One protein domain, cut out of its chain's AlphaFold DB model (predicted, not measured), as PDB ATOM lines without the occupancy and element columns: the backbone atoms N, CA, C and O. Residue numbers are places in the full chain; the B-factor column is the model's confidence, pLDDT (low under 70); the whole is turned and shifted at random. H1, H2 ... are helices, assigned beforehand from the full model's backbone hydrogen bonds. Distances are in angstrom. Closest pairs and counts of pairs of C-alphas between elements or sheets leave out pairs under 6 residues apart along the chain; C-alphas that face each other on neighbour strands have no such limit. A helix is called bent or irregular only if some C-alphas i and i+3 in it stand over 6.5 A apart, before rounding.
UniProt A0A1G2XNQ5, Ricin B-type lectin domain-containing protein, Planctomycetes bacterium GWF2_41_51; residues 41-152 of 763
ATOM      1  N   LEU A  41     -32.657  -2.647 -37.119       92.81
ATOM      2  CA  LEU A  41     -31.739  -3.373 -37.997       92.81
ATOM      3  C   LEU A  41     -32.462  -4.430 -38.844       92.81
ATOM      4  O   LEU A  41     -33.422  -5.068 -38.407       92.81
ATOM      5  N   SER A  42     -31.964  -4.644 -40.064       91.06
ATOM      6  CA  SER A  42     -32.461  -5.709 -40.939       91.06
ATOM      7  C   SER A  42     -32.262  -7.088 -40.293       91.06
ATOM      8  O   SER A  42     -31.159  -7.363 -39.824       91.06
ATOM      9  N   PRO A  43     -33.241  -8.013 -40.366       91.44
ATOM     10  CA  PRO A  43     -33.064  -9.397 -39.916       91.44
ATOM     11  C   PRO A  43     -31.935 -10.160 -40.626       91.44
ATOM     12  O   PRO A  43     -31.489 -11.187 -40.127       91.44
ATOM     13  N   SER A  44     -31.495  -9.691 -41.800       92.50
ATOM     14  CA  SER A  44     -30.358 -10.261 -42.534       92.50
ATOM     15  C   SER A  44     -28.992  -9.773 -42.046       92.50
ATOM     16  O   SER A  44     -27.977 -10.244 -42.556       92.50
ATOM     17  N   ASN A  45     -28.948  -8.844 -41.086       95.50
ATOM     18  CA  ASN A  45     -27.707  -8.382 -40.485       95.50
ATOM     19  C   ASN A  45     -27.044  -9.548 -39.714       95.50
ATOM     20  O   ASN A  45     -27.633 -10.041 -38.747       95.50
ATOM     21  N   PRO A  46     -25.840 -10.000 -40.118       94.00
ATOM     22  CA  PRO A  46     -25.203 -11.195 -39.566       94.00
ATOM     23  C   PRO A  46     -24.886 -11.045 -38.074       94.00
ATOM     24  O   PRO A  46     -24.946 -12.016 -37.317       94.00
ATOM     25  N   TYR A  47     -24.658  -9.815 -37.614       96.00
ATOM     26  CA  TYR A  47     -24.321  -9.538 -36.226       96.00
ATOM     27  C   TYR A  47     -25.494  -9.746 -35.257       96.00
ATOM     28  O   TYR A  47     -25.264  -9.977 -34.069       96.00
ATOM     29  N   LEU A  48     -26.748  -9.744 -35.731       95.81
ATOM     30  CA  LEU A  48     -27.915  -9.989 -34.874       95.81
ATOM     31  C   LEU A  48     -27.932 -11.410 -34.300       95.81
ATOM     32  O   LEU A  48     -28.285 -11.605 -33.136       95.81
ATOM     33  N   ALA A  49     -27.508 -12.409 -35.081       94.00
ATOM     34  CA  ALA A  49     -27.411 -13.786 -34.598       94.00
ATOM     35  C   ALA A  49     -26.385 -13.905 -33.459       94.00
ATOM     36  O   ALA A  49     -26.598 -14.619 -32.473       94.00
ATOM     37  N   GLN A  50     -25.287 -13.160 -33.567       94.81
ATOM     38  CA  GLN A  50     -24.262 -13.101 -32.539       94.81
ATOM     39  C   GLN A  50     -24.719 -12.324 -31.301       94.81
ATOM     40  O   GLN A  50     -24.493 -12.799 -30.190       94.81
ATOM     41  N   ALA A  51     -25.426 -11.203 -31.464       96.50
ATOM     42  CA  ALA A  51     -26.042 -10.472 -30.355       96.50
ATOM     43  C   ALA A  51     -26.999 -11.361 -29.544       96.50
ATOM     44  O   ALA A  51     -26.949 -11.379 -28.314       96.50
ATOM     45  N   GLU A  52     -27.809 -12.186 -30.214       96.69
ATOM     46  CA  GLU A  52     -28.682 -13.157 -29.546       96.69
ATOM     47  C   GLU A  52     -27.910 -14.260 -28.812       96.69
ATOM     48  O   GLU A  52     -28.273 -14.649 -27.694       96.69
ATOM     49  N   SER A  53     -26.813 -14.739 -29.404       95.88
ATOM     50  CA  SER A  53     -25.900 -15.677 -28.744       95.88
ATOM     51  C   SER A  53     -25.279 -15.057 -27.489       95.88
ATOM     52  O   SER A  53     -25.277 -15.677 -26.423       95.88
ATOM     53  N   ASN A  54     -24.820 -13.807 -27.580       96.69
ATOM     54  CA  ASN A  54     -24.224 -13.067 -26.472       96.69
ATOM     55  C   ASN A  54     -25.243 -12.787 -25.366       96.69
ATOM     56  O   ASN A  54     -24.937 -12.993 -24.193       96.69
ATOM     57  N   ARG A  55     -26.485 -12.431 -25.713       97.06
ATOM     58  CA  ARG A  55     -27.600 -12.317 -24.760       97.06
ATOM     59  C   ARG A  55     -27.841 -13.628 -24.022       97.06
ATOM     60  O   ARG A  55     -27.979 -13.623 -22.798       97.06
ATOM     61  N   TRP A  56     -27.897 -14.752 -24.738       96.44
ATOM     62  CA  TRP A  56     -28.072 -16.063 -24.110       96.44
ATOM     63  C   TRP A  56     -26.915 -16.389 -23.158       96.44
ATOM     64  O   TRP A  56     -27.160 -16.689 -21.991       96.44
ATOM     65  N   ARG A  57     -25.663 -16.249 -23.616       95.62
ATOM     66  CA  ARG A  57     -24.462 -16.488 -22.798       95.62
ATOM     67  C   ARG A  57     -24.429 -15.603 -21.560       95.62
ATOM     68  O   ARG A  57     -24.109 -16.083 -20.481       95.62
ATOM     69  N   SER A  58     -24.791 -14.337 -21.703       95.94
ATOM     70  CA  SER A  58     -24.794 -13.375 -20.604       95.94
ATOM     71  C   SER A  58     -25.850 -13.707 -19.559       95.94
ATOM     72  O   SER A  58     -25.563 -13.681 -18.368       95.94
ATOM     73  N   TYR A  59     -27.042 -14.126 -19.987       95.31
ATOM     74  CA  TYR A  59     -28.081 -14.580 -19.066       95.31
ATOM     75  C   TYR A  59     -27.719 -15.896 -18.353       95.31
ATOM     76  O   TYR A  59     -28.032 -16.061 -17.178       95.31
ATOM     77  N   THR A  60     -27.063 -16.835 -19.042       94.50
ATOM     78  CA  THR A  60     -26.740 -18.164 -18.492       94.50
ATOM     79  C   THR A  60     -25.452 -18.188 -17.667       94.50
ATOM     80  O   THR A  60     -25.400 -18.876 -16.651       94.50
ATOM     81  N   TYR A  61     -24.420 -17.459 -18.092       92.69
ATOM     82  CA  TYR A  61     -23.070 -17.525 -17.523       92.69
ATOM     83  C   TYR A  61     -22.575 -16.195 -16.938       92.69
ATOM     84  O   TYR A  61     -21.510 -16.180 -16.332       92.69
ATOM     85  N   GLY A  62     -23.318 -15.092 -17.091       86.44
ATOM     86  CA  GLY A  62     -22.952 -13.793 -16.514       86.44
ATOM     87  C   GLY A  62     -21.735 -13.130 -17.166       86.44
ATOM     88  O   GLY A  62     -20.922 -12.558 -16.453       86.44
ATOM     89  N   VAL A  63     -21.586 -13.249 -18.489       83.81
ATOM     90  CA  VAL A  63     -20.379 -12.812 -19.221       83.81
ATOM     91  C   VAL A  63     -20.308 -11.295 -19.446       83.81
ATOM     92  O   VAL A  63     -19.231 -10.736 -19.285       83.81
ATOM     93  N   ASP A  64     -21.413 -10.646 -19.830       90.56
ATOM     94  CA  ASP A  64     -21.482  -9.201 -20.119       90.56
ATOM     95  C   ASP A  64     -22.927  -8.703 -19.874       90.56
ATOM     96  O   ASP A  64     -23.903  -9.258 -20.387       90.56
ATOM     97  N   ILE A  65     -23.109  -7.720 -18.991       95.62
ATOM     98  CA  ILE A  65     -24.427  -7.309 -18.478       95.62
ATOM     99  C   ILE A  65     -25.227  -6.577 -19.559       95.62
ATOM    100  O   ILE A  65     -26.463  -6.698 -19.599       95.62
ATOM    101  N   PHE A  66     -24.548  -5.868 -20.465       97.69
ATOM    102  CA  PHE A  66     -25.190  -5.108 -21.532       97.69
ATOM    103  C   PHE A  66     -26.130  -5.972 -22.370       97.69
ATOM    104  O   PHE A  66     -27.272  -5.575 -22.625       97.69
ATOM    105  N   TRP A  67     -25.725  -7.190 -22.739       98.00
ATOM    106  CA  TRP A  67     -26.559  -8.032 -23.600       98.00
ATOM    107  C   TRP A  67     -27.863  -8.484 -22.944       98.00
ATOM    108  O   TRP A  67     -28.837  -8.744 -23.651       98.00
ATOM    109  N   ILE A  68     -27.936  -8.542 -21.611       98.06
ATOM    110  CA  ILE A  68     -29.191  -8.815 -20.893       98.06
ATOM    111  C   ILE A  68     -30.145  -7.620 -21.046       98.06
ATOM    112  O   ILE A  68     -31.332  -7.805 -21.332       98.06
ATOM    113  N   CYS A  69     -29.614  -6.401 -20.911       98.25
ATOM    114  CA  CYS A  69     -30.366  -5.158 -21.091       98.25
ATOM    115  C   CYS A  69     -30.848  -5.004 -22.541       98.25
ATOM    116  O   CYS A  69     -32.035  -4.755 -22.770       98.25
ATOM    117  N   TRP A  70     -29.958  -5.233 -23.513       97.81
ATOM    118  CA  TRP A  70     -30.286  -5.270 -24.939       97.81
ATOM    119  C   TRP A  70     -31.376  -6.300 -25.232       97.81
ATOM    120  O   TRP A  70     -32.398  -5.961 -25.822       97.81
ATOM    121  N   GLY A  71     -31.227  -7.526 -24.723       97.69
ATOM    122  CA  GLY A  71     -32.197  -8.597 -24.921       97.69
ATOM    123  C   GLY A  71     -33.607  -8.247 -24.446       97.69
ATOM    124  O   GLY A  71     -34.582  -8.634 -25.087       97.69
ATOM    125  N   TYR A  72     -33.729  -7.509 -23.343       98.25
ATOM    126  CA  TYR A  72     -35.023  -7.056 -22.839       98.25
ATOM    127  C   TYR A  72     -35.595  -5.864 -23.627       98.25
ATOM    128  O   TYR A  72     -36.795  -5.849 -23.911       98.25
ATOM    129  N   ALA A  73     -34.774  -4.858 -23.942       96.81
ATOM    130  CA  ALA A  73     -35.266  -3.554 -24.387       96.81
ATOM    131  C   ALA A  73     -35.250  -3.352 -25.911       96.81
ATOM    132  O   ALA A  73     -36.164  -2.709 -26.447       96.81
ATOM    133  N   ALA A  74     -34.234  -3.882 -26.597       95.38
ATOM    134  CA  ALA A  74     -33.958  -3.579 -27.997       95.38
ATOM    135  C   ALA A  74     -35.061  -4.111 -28.934       95.38
ATOM    136  O   ALA A  74     -35.543  -5.231 -28.739       95.38
ATOM    137  N   PRO A  75     -35.489  -3.333 -29.948       93.75
ATOM    138  CA  PRO A  75     -36.511  -3.755 -30.904       93.75
ATOM    139  C   PRO A  75     -36.112  -4.966 -31.754       93.75
ATOM    140  O   PRO A  75     -36.999  -5.698 -32.182       93.75
ATOM    141  N   GLU A  76     -34.819  -5.183 -31.973       93.88
ATOM    142  CA  GLU A  76     -34.265  -6.278 -32.772       93.88
ATOM    143  C   GLU A  76     -34.197  -7.606 -32.006       93.88
ATOM    144  O   GLU A  76     -34.084  -8.666 -32.618       93.88
ATOM    145  N   SER A  77     -34.272  -7.562 -30.672       95.62
ATOM    146  CA  SER A  77     -34.204  -8.758 -29.835       95.62
ATOM    147  C   SER A  77     -35.477  -9.597 -29.953       95.62
ATOM    148  O   SER A  77     -36.596  -9.134 -29.720       95.62
ATOM    149  N   THR A  78     -35.300 -10.894 -30.182       96.00
ATOM    150  CA  THR A  78     -36.361 -11.909 -30.136       96.00
ATOM    151  C   THR A  78     -36.923 -12.125 -28.729       96.00
ATOM    152  O   THR A  78     -37.984 -12.727 -28.569       96.00
ATOM    153  N   GLN A  79     -36.221 -11.644 -27.699       97.25
ATOM    154  CA  GLN A  79     -36.609 -11.749 -26.291       97.25
ATOM    155  C   GLN A  79     -37.111 -10.424 -25.708       97.25
ATOM    156  O   GLN A  79     -37.248 -10.296 -24.486       97.25
ATOM    157  N   ARG A  80     -37.393  -9.432 -26.557       96.94
ATOM    158  CA  ARG A  80     -37.872  -8.127 -26.113       96.94
ATOM    159  C   ARG A  80     -39.103  -8.259 -25.215       96.94
ATOM    160  O   ARG A  80     -40.069  -8.945 -25.545       96.94
ATOM    161  N   GLY A  81     -39.085  -7.579 -24.072       97.50
ATOM    162  CA  GLY A  81     -40.171  -7.626 -23.090       97.50
ATOM    163  C   GLY A  81     -40.203  -8.875 -22.208       97.50
ATOM    164  O   GLY A  81     -41.117  -9.002 -21.397       97.50
ATOM    165  N   ASN A  82     -39.232  -9.785 -22.319       98.19
ATOM    166  CA  ASN A  82     -39.153 -10.957 -21.453       98.19
ATOM    167  C   ASN A  82     -38.920 -10.540 -19.988       98.19
ATOM    168  O   ASN A  82     -37.876  -9.984 -19.642       98.19
ATOM    169  N   SER A  83     -39.881 -10.842 -19.111       97.50
ATOM    170  CA  SER A  83     -39.842 -10.449 -17.696       97.50
ATOM    171  C   SER A  83     -38.664 -11.045 -16.919       97.50
ATOM    172  O   SER A  83     -38.174 -10.419 -15.981       97.50
ATOM    173  N   SER A  84     -38.179 -12.232 -17.298       97.94
ATOM    174  CA  SER A  84     -37.002 -12.836 -16.661       97.94
ATOM    175  C   SER A  84     -35.730 -12.062 -17.009       97.94
ATOM    176  O   SER A  84     -34.914 -11.809 -16.124       97.94
ATOM    177  N   LEU A  85     -35.593 -11.621 -18.266       97.81
ATOM    178  CA  LEU A  85     -34.491 -10.745 -18.672       97.81
ATOM    179  C   LEU A  85     -34.585  -9.379 -17.999       97.81
ATOM    180  O   LEU A  85     -33.569  -8.879 -17.532       97.81
ATOM    181  N   TYR A  86     -35.786  -8.808 -17.877       98.06
ATOM    182  CA  TYR A  86     -35.991  -7.560 -17.141       98.06
ATOM    183  C   TYR A  86     -35.495  -7.661 -15.696       98.06
ATOM    184  O   TYR A  86     -34.674  -6.858 -15.262       98.06
ATOM    185  N   ASN A  87     -35.950  -8.675 -14.956       97.81
ATOM    186  CA  ASN A  87     -35.559  -8.861 -13.559       97.81
ATOM    187  C   ASN A  87     -34.043  -9.069 -13.416       97.81
ATOM    188  O   ASN A  87     -33.426  -8.517 -12.500       97.81
ATOM    189  N   ALA A  88     -33.433  -9.823 -14.338       97.88
ATOM    190  CA  ALA A  88     -31.989 -10.014 -14.380       97.88
ATOM    191  C   ALA A  88     -31.245  -8.702 -14.679       97.88
ATOM    192  O   ALA A  88     -30.312  -8.368 -13.953       97.88
ATOM    193  N   ALA A  89     -31.694  -7.927 -15.672       97.94
ATOM    194  CA  ALA A  89     -31.125  -6.629 -16.028       97.94
ATOM    195  C   ALA A  89     -31.183  -5.651 -14.846       97.94
ATOM    196  O   ALA A  89     -30.158  -5.103 -14.455       97.94
ATOM    197  N   ILE A  90     -32.349  -5.492 -14.203       98.12
ATOM    198  CA  ILE A  90     -32.487  -4.629 -13.019       98.12
ATOM    199  C   ILE A  90     -31.524  -5.060 -11.908       98.12
ATOM    200  O   ILE A  90     -30.888  -4.209 -11.289       98.12
ATOM    201  N   THR A  91     -31.416  -6.361 -11.640       97.75
ATOM    202  CA  THR A  91     -30.533  -6.884 -10.587       97.75
ATOM    203  C   THR A  91     -29.067  -6.602 -10.910       97.75
ATOM    204  O   THR A  91     -28.348  -6.064 -10.071       97.75
ATOM    205  N   LYS A  92     -28.635  -6.905 -12.137       97.81
ATOM    206  CA  LYS A  92     -27.235  -6.790 -12.552       97.81
ATOM    207  C   LYS A  92     -26.768  -5.351 -12.729       97.81
ATOM    208  O   LYS A  92     -25.684  -5.017 -12.270       97.81
ATOM    209  N   VAL A  93     -27.602  -4.469 -13.278       98.31
ATOM    210  CA  VAL A  93     -27.278  -3.034 -13.349       98.31
ATOM    211  C   VAL A  93     -27.250  -2.412 -11.947       98.31
ATOM    212  O   VAL A  93     -26.394  -1.578 -11.656       98.31
ATOM    213  N   ASN A  94     -28.123  -2.843 -11.029       98.50
ATOM    214  CA  ASN A  94     -28.028  -2.426  -9.625       98.50
ATOM    215  C   ASN A  94     -26.711  -2.856  -8.973       98.50
ATOM    216  O   ASN A  94     -26.130  -2.057  -8.243       98.50
ATOM    217  N   GLU A  95     -26.264  -4.089  -9.212       98.12
ATOM    218  CA  GLU A  95     -24.991  -4.618  -8.710       98.12
ATOM    219  C   GLU A  95     -23.811  -3.803  -9.261       98.12
ATOM    220  O   GLU A  95     -23.067  -3.214  -8.479       98.12
ATOM    221  N   LEU A  96     -23.717  -3.664 -10.589       97.88
ATOM    222  CA  LEU A  96     -22.651  -2.918 -11.266       97.88
ATOM    223  C   LEU A  96     -22.568  -1.460 -10.789       97.88
ATOM    224  O   LEU A  96     -21.517  -0.999 -10.356       97.88
ATOM    225  N   THR A  97     -23.694  -0.741 -10.785       98.62
ATOM    226  CA  THR A  97     -23.724   0.664 -10.341       98.62
ATOM    227  C   THR A  97     -23.413   0.813  -8.851       98.62
ATOM    228  O   THR A  97     -22.818   1.806  -8.451       98.62
ATOM    229  N   SER A  98     -23.783  -0.156  -8.007       98.38
ATOM    230  CA  SER A  98     -23.420  -0.126  -6.581       98.38
ATOM    231  C   SER A  98     -21.926  -0.364  -6.374       98.38
ATOM    232  O   SER A  98     -21.328   0.291  -5.523       98.38
ATOM    233  N   ASN A  99     -21.320  -1.255  -7.165       98.19
ATOM    234  CA  ASN A  99     -19.880  -1.493  -7.139       98.19
ATOM    235  C   ASN A  99     -19.110  -0.244  -7.580       98.19
ATOM    236  O   ASN A  99     -18.174   0.141  -6.888       98.19
ATOM    237  N   LEU A 100     -19.557   0.430  -8.644       98.19
ATOM    238  CA  LEU A 100     -18.963   1.685  -9.122       98.19
ATOM    239  C   LEU A 100     -19.143   2.850  -8.141       98.19
ATOM    240  O   LEU A 100     -18.262   3.687  -8.009       98.19
ATOM    241  N   ALA A 101     -20.242   2.889  -7.383       98.31
ATOM    242  CA  ALA A 101     -20.384   3.867  -6.304       98.31
ATOM    243  C   ALA A 101     -19.403   3.622  -5.144       98.31
ATOM    244  O   ALA A 101     -19.036   4.564  -4.445       98.31
ATOM    245  N   ALA A 102     -19.021   2.364  -4.903       97.88
ATOM    246  CA  ALA A 102     -18.068   1.995  -3.859       97.88
ATOM    247  C   ALA A 102     -16.610   2.131  -4.322       97.88
ATOM    248  O   ALA A 102     -15.757   2.524  -3.530       97.88
ATOM    249  N   ASN A 103     -16.341   1.809  -5.588       97.69
ATOM    250  CA  ASN A 103     -15.036   1.883  -6.233       97.69
ATOM    251  C   ASN A 103     -15.210   2.525  -7.617       97.69
ATOM    252  O   ASN A 103     -15.389   1.802  -8.602       97.69
ATOM    253  N   PRO A 104     -15.218   3.864  -7.689       96.88
ATOM    254  CA  PRO A 104     -15.266   4.557  -8.965       96.88
ATOM    255  C   PRO A 104     -14.081   4.164  -9.856       96.88
ATOM    256  O   PRO A 104     -12.986   3.875  -9.370       96.88
ATOM    257  N   GLU A 105     -14.326   4.111 -11.162       95.69
ATOM    258  CA  GLU A 105     -13.295   3.939 -12.183       95.69
ATOM    259  C   GLU A 105     -13.706   4.704 -13.455       95.69
ATOM    260  O   GLU A 105     -14.908   4.847 -13.705       95.69
ATOM    261  N   PRO A 106     -12.752   5.221 -14.247       95.69
ATOM    262  CA  PRO A 106     -13.043   6.223 -15.270       95.69
ATOM    263  C   PRO A 106     -13.338   5.681 -16.679       95.69
ATOM    264  O   PRO A 106     -13.549   6.499 -17.574       95.69
ATOM    265  N   MET A 107     -13.295   4.371 -16.944       93.12
ATOM    266  CA  MET A 107     -13.264   3.853 -18.321       93.12
ATOM    267  C   MET A 107     -14.206   2.667 -18.598       93.12
ATOM    268  O   MET A 107     -15.146   2.811 -19.377       93.12
ATOM    269  N   TRP A 108     -13.945   1.470 -18.070       91.31
ATOM    270  CA  TRP A 108     -14.492   0.234 -18.662       91.31
ATOM    271  C   TRP A 108     -15.901  -0.109 -18.169       91.31
ATOM    272  O   TRP A 108     -16.836  -0.220 -18.967       91.31
ATOM    273  N   ASP A 109     -16.063  -0.246 -16.860       95.75
ATOM    274  CA  ASP A 109     -17.316  -0.625 -16.214       95.75
ATOM    275  C   ASP A 109     -18.321   0.540 -16.244       95.75
ATOM    276  O   ASP A 109     -19.527   0.329 -16.405       95.75
ATOM    277  N   VAL A 110     -17.847   1.790 -16.145       97.88
ATOM    278  CA  VAL A 110     -18.675   2.996 -16.263       97.88
ATOM    279  C   VAL A 110     -19.278   3.121 -17.660       97.88
ATOM    280  O   VAL A 110     -20.456   3.469 -17.774       97.88
ATOM    281  N   TYR A 111     -18.534   2.782 -18.719       97.44
ATOM    282  CA  TYR A 111     -19.072   2.759 -20.079       97.44
ATOM    283  C   TYR A 111     -20.198   1.729 -20.212       97.44
ATOM    284  O   TYR A 111     -21.299   2.075 -20.651       97.44
ATOM    285  N   GLU A 112     -19.964   0.484 -19.780       96.75
ATOM    286  CA  GLU A 112     -20.981  -0.573 -19.840       96.75
ATOM    287  C   GLU A 112     -22.227  -0.200 -19.020       96.75
ATOM    288  O   GLU A 112     -23.361  -0.358 -19.488       96.75
ATOM    289  N   ALA A 113     -22.040   0.359 -17.821       98.25
ATOM    290  CA  ALA A 113     -23.136   0.805 -16.971       98.25
ATOM    291  C   ALA A 113     -23.957   1.923 -17.630       98.25
ATOM    292  O   ALA A 113     -25.190   1.863 -17.619       98.25
ATOM    293  N   LEU A 114     -23.308   2.925 -18.232       98.50
ATOM    294  CA  LEU A 114     -23.997   4.008 -18.937       98.50
ATOM    295  C   LEU A 114     -24.754   3.497 -20.166       98.50
ATOM    296  O   LEU A 114     -25.892   3.917 -20.372       98.50
ATOM    297  N   GLU A 115     -24.198   2.560 -20.934       97.94
ATOM    298  CA  GLU A 115     -24.901   1.925 -22.058       97.94
ATOM    299  C   GLU A 115     -26.129   1.125 -21.594       97.94
ATOM    300  O   GLU A 115     -27.212   1.235 -22.181       97.94
ATOM    301  N   CYS A 116     -26.017   0.384 -20.484       98.31
ATOM    302  CA  CYS A 116     -27.153  -0.306 -19.870       98.31
ATOM    303  C   CYS A 116     -28.255   0.675 -19.440       98.31
ATOM    304  O   CYS A 116     -29.441   0.449 -19.698       98.31
ATOM    305  N   VAL A 117     -27.886   1.781 -18.789       98.50
ATOM    306  CA  VAL A 117     -28.849   2.809 -18.369       98.50
ATOM    307  C   VAL A 117     -29.468   3.494 -19.588       98.50
ATOM    308  O   VAL A 117     -30.681   3.703 -19.621       98.50
ATOM    309  N   TYR A 118     -28.671   3.797 -20.613       97.62
ATOM    310  CA  TYR A 118     -29.124   4.405 -21.859       97.62
ATOM    311  C   TYR A 118     -30.169   3.538 -22.564       97.62
ATOM    312  O   TYR A 118     -31.273   4.017 -22.847       97.62
ATOM    313  N   ILE A 119     -29.891   2.249 -22.779       96.31
ATOM    314  CA  ILE A 119     -30.817   1.361 -23.490       96.31
ATOM    315  C   ILE A 119     -32.123   1.137 -22.705       96.31
ATOM    316  O   ILE A 119     -33.209   1.164 -23.291       96.31
ATOM    317  N   LEU A 120     -32.038   1.033 -21.371       97.25
ATOM    318  CA  LEU A 120     -33.188   0.916 -20.464       97.25
ATOM    319  C   LEU A 120     -33.929   2.241 -20.229       97.25
ATOM    320  O   LEU A 120     -34.989   2.245 -19.602       97.25
ATOM    321  N   ASN A 121     -33.414   3.366 -20.721       96.38
ATOM    322  CA  ASN A 121     -34.094   4.661 -20.684       96.38
ATOM    323  C   ASN A 121     -34.675   5.052 -22.054       96.38
ATOM    324  O   ASN A 121     -35.633   5.825 -22.136       96.38
ATOM    325  N   ARG A 122     -34.126   4.521 -23.150       91.69
ATOM    326  CA  ARG A 122     -34.458   4.952 -24.512       91.69
ATOM    327  C   ARG A 122     -35.822   4.458 -24.999       91.69
ATOM    328  O   ARG A 122     -36.627   5.263 -25.468       91.69
ATOM    329  N   TYR A 123     -36.113   3.161 -24.893       89.62
ATOM    330  CA  TYR A 123     -37.259   2.558 -25.591       89.62
ATOM    331  C   TYR A 123     -38.568   2.618 -24.794       89.62
ATOM    332  O   TYR A 123     -38.753   1.922 -23.798       89.62
ATOM    333  N   THR A 124     -39.524   3.425 -25.263       87.00
ATOM    334  CA  THR A 124     -40.874   3.532 -24.678       87.00
ATOM    335  C   THR A 124     -41.549   2.162 -24.544       87.00
ATOM    336  O   THR A 124     -41.553   1.374 -25.485       87.00
ATOM    337  N   GLY A 125     -42.121   1.881 -23.367       89.19
ATOM    338  CA  GLY A 125     -42.767   0.600 -23.043       89.19
ATOM    339  C   GLY A 125     -41.830  -0.480 -22.489       89.19
ATOM    340  O   GLY A 125     -42.314  -1.444 -21.906       89.19
ATOM    341  N   TYR A 126     -40.513  -0.287 -22.596       93.69
ATOM    342  CA  TYR A 126     -39.480  -1.213 -22.108       93.69
ATOM    343  C   TYR A 126     -38.440  -0.477 -21.255       93.69
ATOM    344  O   TYR A 126     -37.257  -0.813 -21.258       93.69
ATOM    345  N   LYS A 127     -38.881   0.582 -20.563       94.94
ATOM    346  CA  LYS A 127     -38.017   1.414 -19.727       94.94
ATOM    347  C   LYS A 127     -37.952   0.887 -18.301       94.94
ATOM    348  O   LYS A 127     -38.966   0.448 -17.757       94.94
ATOM    349  N   ALA A 128     -36.794   1.033 -17.665       96.50
ATOM    350  CA  ALA A 128     -36.712   0.937 -16.214       96.50
ATOM    351  C   ALA A 128     -37.487   2.103 -15.551       96.50
ATOM    352  O   ALA A 128     -37.628   3.174 -16.152       96.50
ATOM    353  N   PRO A 129     -37.997   1.938 -14.314       96.81
ATOM    354  CA  PRO A 129     -38.670   3.017 -13.598       96.81
ATOM    355  C   PRO A 129     -37.760   4.239 -13.434       96.81
ATOM    356  O   PRO A 129     -36.582   4.098 -13.104       96.81
ATOM    357  N   SER A 130     -38.310   5.448 -13.578       96.44
ATOM    358  CA  SER A 130     -37.532   6.697 -13.489       96.44
ATOM    359  C   SER A 130     -36.756   6.833 -12.174       96.44
ATOM    360  O   SER A 130     -35.628   7.324 -12.172       96.44
ATOM    361  N   GLN A 131     -37.315   6.341 -11.063       97.75
ATOM    362  CA  GLN A 131     -36.632   6.326  -9.766       97.75
ATOM    363  C   GLN A 131     -35.410   5.394  -9.754       97.75
ATOM    364  O   GLN A 131     -34.380   5.724  -9.164       97.75
ATOM    365  N   THR A 132     -35.510   4.243 -10.419       98.19
ATOM    366  CA  THR A 132     -34.405   3.292 -10.571       98.19
ATOM    367  C   THR A 132     -33.288   3.909 -11.407       98.19
ATOM    368  O   THR A 132     -32.143   3.918 -10.967       98.19
ATOM    369  N   ILE A 133     -33.631   4.519 -12.547       98.38
ATOM    370  CA  ILE A 133     -32.674   5.230 -13.411       98.38
ATOM    371  C   ILE A 133     -31.964   6.343 -12.630       98.38
ATOM    372  O   ILE A 133     -30.741   6.408 -12.635       98.38
ATOM    373  N   THR A 134     -32.714   7.167 -11.894       98.50
ATOM    374  CA  THR A 134     -32.145   8.244 -11.060       98.50
ATOM    375  C   THR A 134     -31.164   7.693 -10.021       98.50
ATOM    376  O   THR A 134     -30.101   8.264  -9.801       98.50
ATOM    377  N   THR A 135     -31.488   6.554  -9.403       98.69
ATOM    378  CA  THR A 135     -30.612   5.900  -8.419       98.69
ATOM    379  C   THR A 135     -29.307   5.419  -9.053       98.69
ATOM    380  O   THR A 135     -28.241   5.622  -8.477       98.69
ATOM    381  N   TRP A 136     -29.375   4.802 -10.234       98.75
ATOM    382  CA  TRP A 136     -28.193   4.362 -10.978       98.75
ATOM    383  C   TRP A 136     -27.310   5.527 -11.398       98.75
ATOM    384  O   TRP A 136     -26.112   5.494 -11.148       98.75
ATOM    385  N   LEU A 137     -27.897   6.584 -11.955       98.75
ATOM    386  CA  LEU A 137     -27.155   7.779 -12.345       98.75
ATOM    387  C   LEU A 137     -26.478   8.440 -11.133       98.75
ATOM    388  O   LEU A 137     -25.291   8.732 -11.171       98.75
ATOM    389  N   ASN A 138     -27.161   8.570  -9.995       98.75
ATOM    390  CA  ASN A 138     -26.522   9.105  -8.784       98.75
ATOM    391  C   ASN A 138     -25.308   8.277  -8.327       98.75
ATOM    392  O   ASN A 138     -24.351   8.835  -7.801       98.75
ATOM    393  N   ARG A 139     -25.341   6.955  -8.525       98.75
ATOM    394  CA  ARG A 139     -24.232   6.049  -8.196       98.75
ATOM    395  C   ARG A 139     -23.062   6.145  -9.177       98.75
ATOM    396  O   ARG A 139     -21.923   5.999  -8.758       98.75
ATOM    397  N   LEU A 140     -23.340   6.407 -10.452       98.81
ATOM    398  CA  LEU A 140     -22.329   6.531 -11.508       98.81
ATOM    399  C   LEU A 140     -21.666   7.916 -11.563       98.81
ATOM    400  O   LEU A 140     -20.658   8.077 -12.244       98.81
ATOM    401  N   ALA A 141     -22.222   8.916 -10.875       98.56
ATOM    402  CA  ALA A 141     -21.765  10.301 -10.965       98.56
ATOM    403  C   ALA A 141     -20.270  10.480 -10.639       98.56
ATOM    404  O   ALA A 141     -19.606  11.268 -11.308       98.56
ATOM    405  N   ALA A 142     -19.742   9.737  -9.657       98.38
ATOM    406  CA  ALA A 142     -18.325   9.790  -9.291       98.38
ATOM    407  C   ALA A 142     -17.422   9.247 -10.409       98.38
ATOM    408  O   ALA A 142     -16.513   9.949 -10.832       98.38
ATOM    409  N   SER A 143     -17.726   8.067 -10.958       98.69
ATOM    410  CA  SER A 143     -16.984   7.492 -12.090       98.69
ATOM    411  C   SER A 143     -16.972   8.414 -13.312       98.69
ATOM    412  O   SER A 143     -15.937   8.599 -13.937       98.69
ATOM    413  N   VAL A 144     -18.108   9.050 -13.631       98.75
ATOM    414  CA  VAL A 144     -18.195  10.013 -14.743       98.75
ATOM    415  C   VAL A 144     -17.341  11.258 -14.485       98.75
ATOM    416  O   VAL A 144     -16.698  11.758 -15.407       98.75
ATOM    417  N   ALA A 145     -17.333  11.764 -13.248       98.31
ATOM    418  CA  ALA A 145     -16.468  12.877 -12.867       98.31
ATOM    419  C   ALA A 145     -14.986  12.486 -12.965       98.31
ATOM    420  O   ALA A 145     -14.200  13.258 -13.500       98.31
ATOM    421  N   GLU A 146     -14.615  11.270 -12.558       98.12
ATOM    422  CA  GLU A 146     -13.252  10.761 -12.733       98.12
ATOM    423  C   GLU A 146     -12.860  10.627 -14.208       98.12
ATOM    424  O   GLU A 146     -11.742  10.993 -14.561       98.12
ATOM    425  N   THR A 147     -13.761  10.175 -15.093       98.38
ATOM    426  CA  THR A 147     -13.511  10.191 -16.547       98.38
ATOM    427  C   THR A 147     -13.207  11.605 -17.039       98.38
ATOM    428  O   THR A 147     -12.264  11.800 -17.804       98.38
ATOM    429  N   TYR A 148     -14.000  12.590 -16.607       98.44
ATOM    430  CA  TYR A 148     -13.813  13.992 -16.974       98.44
ATOM    431  C   TYR A 148     -12.474  14.536 -16.453       98.44
ATOM    432  O   TYR A 148     -11.679  15.049 -17.238       98.44
ATOM    433  N   ASP A 149     -12.196  14.372 -15.160       97.81
ATOM    434  CA  ASP A 149     -10.986  14.882 -14.508       97.81
ATOM    435  C   ASP A 149      -9.712  14.222 -15.057       97.81
ATOM    436  O   ASP A 149      -8.683  14.887 -15.207       97.81
ATOM    437  N   LEU A 150      -9.773  12.935 -15.421       96.44
ATOM    438  CA  LEU A 150      -8.654  12.210 -16.024       96.44
ATOM    439  C   LEU A 150      -8.163  12.888 -17.308       96.44
ATOM    440  O   LEU A 150      -6.951  12.973 -17.505       96.44
ATOM    441  N   MET A 151      -9.066  13.415 -18.141       96.25
ATOM    442  CA  MET A 151      -8.714  14.086 -19.402       96.25
ATOM    443  C   MET A 151      -8.022  15.442 -19.203       96.25
ATOM    444  O   MET A 151      -7.421  15.965 -20.134       96.25
ATOM    445  N   TYR A 152      -8.046  15.994 -17.988       94.56
ATOM    446  CA  TYR A 152      -7.298  17.202 -17.613       94.56
ATOM    447  C   TYR A 152      -6.102  16.905 -16.698       94.56
ATOM    448  O   TYR A 152      -5.443  17.823 -16.201       94.56
TER     449      TYR A 152
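This is residues 41 to 152 of the 763 residues of the protein "Ricin B-type lectin domain-containing protein" of Planctomycetes bacterium GWF2_41_51 (UniProt A0A1G2XNQ5). Helices H3, H4 and the first arm of the bent helix H5, H5a, form a three-helix bundle, up and down, while the second arm, H5b, turns away at one end. H2 packs on H3 and H4 on the side away from H5a, and H1 crosses H2 steeply. The printed part has 112 residues with five named helices, H1 to H5 in chain order, and no named strand: all helix. It is compact, with a radius of gyration of the C-alphas of 14.4 A, but elongated, spanning 44 by 28 by 26 A.

H5, residues 130 to 150, was assigned as one helix by its hydrogen bonds but is bent: C-alphas 139 and 142 are 7.1 A apart. Its arms are H5a, residues 130 to 139, and H5b, residues 142 to 150, which ends at C-alpha 150 (-8.654, 12.210, -16.024). H3, residues 83 to 102, is 28.6 A long; H4, residues 108 to 122, 21.3 A. H2 is residues 65 to 73. H1, residues 46 to 61, begins at C-alpha 46 (-25.203, -11.195, -39.566) and is 23.0 A long.

H5a touches H4's residues 117 to 121 alone, closest at C-alphas 133 and 117, 6.7 A, a hairpin at a shallow tilt of 15 degrees. H3 touches H5a with residues 93 to 101 alone, closest at C-alphas 101 and 139, 4.8 A. H2 touches H4, C-alphas 66 and 116 being closest at 5.4 A, the same way. H1 touches H2, C-alphas 55 and 67 being closest at 4.6 A, at a steep tilt of 66 degrees. Every O i to N i+4 pair is within hydrogen-bond range in H2, H3, H4, H5a and H5b; in H1, 11 of 12.

The C-alphas farthest apart, of Ser 44 and Tyr 152, are 43.7 A apart. The printed part has no cut, no link is long, and no printed residue is under 70 in pLDDT.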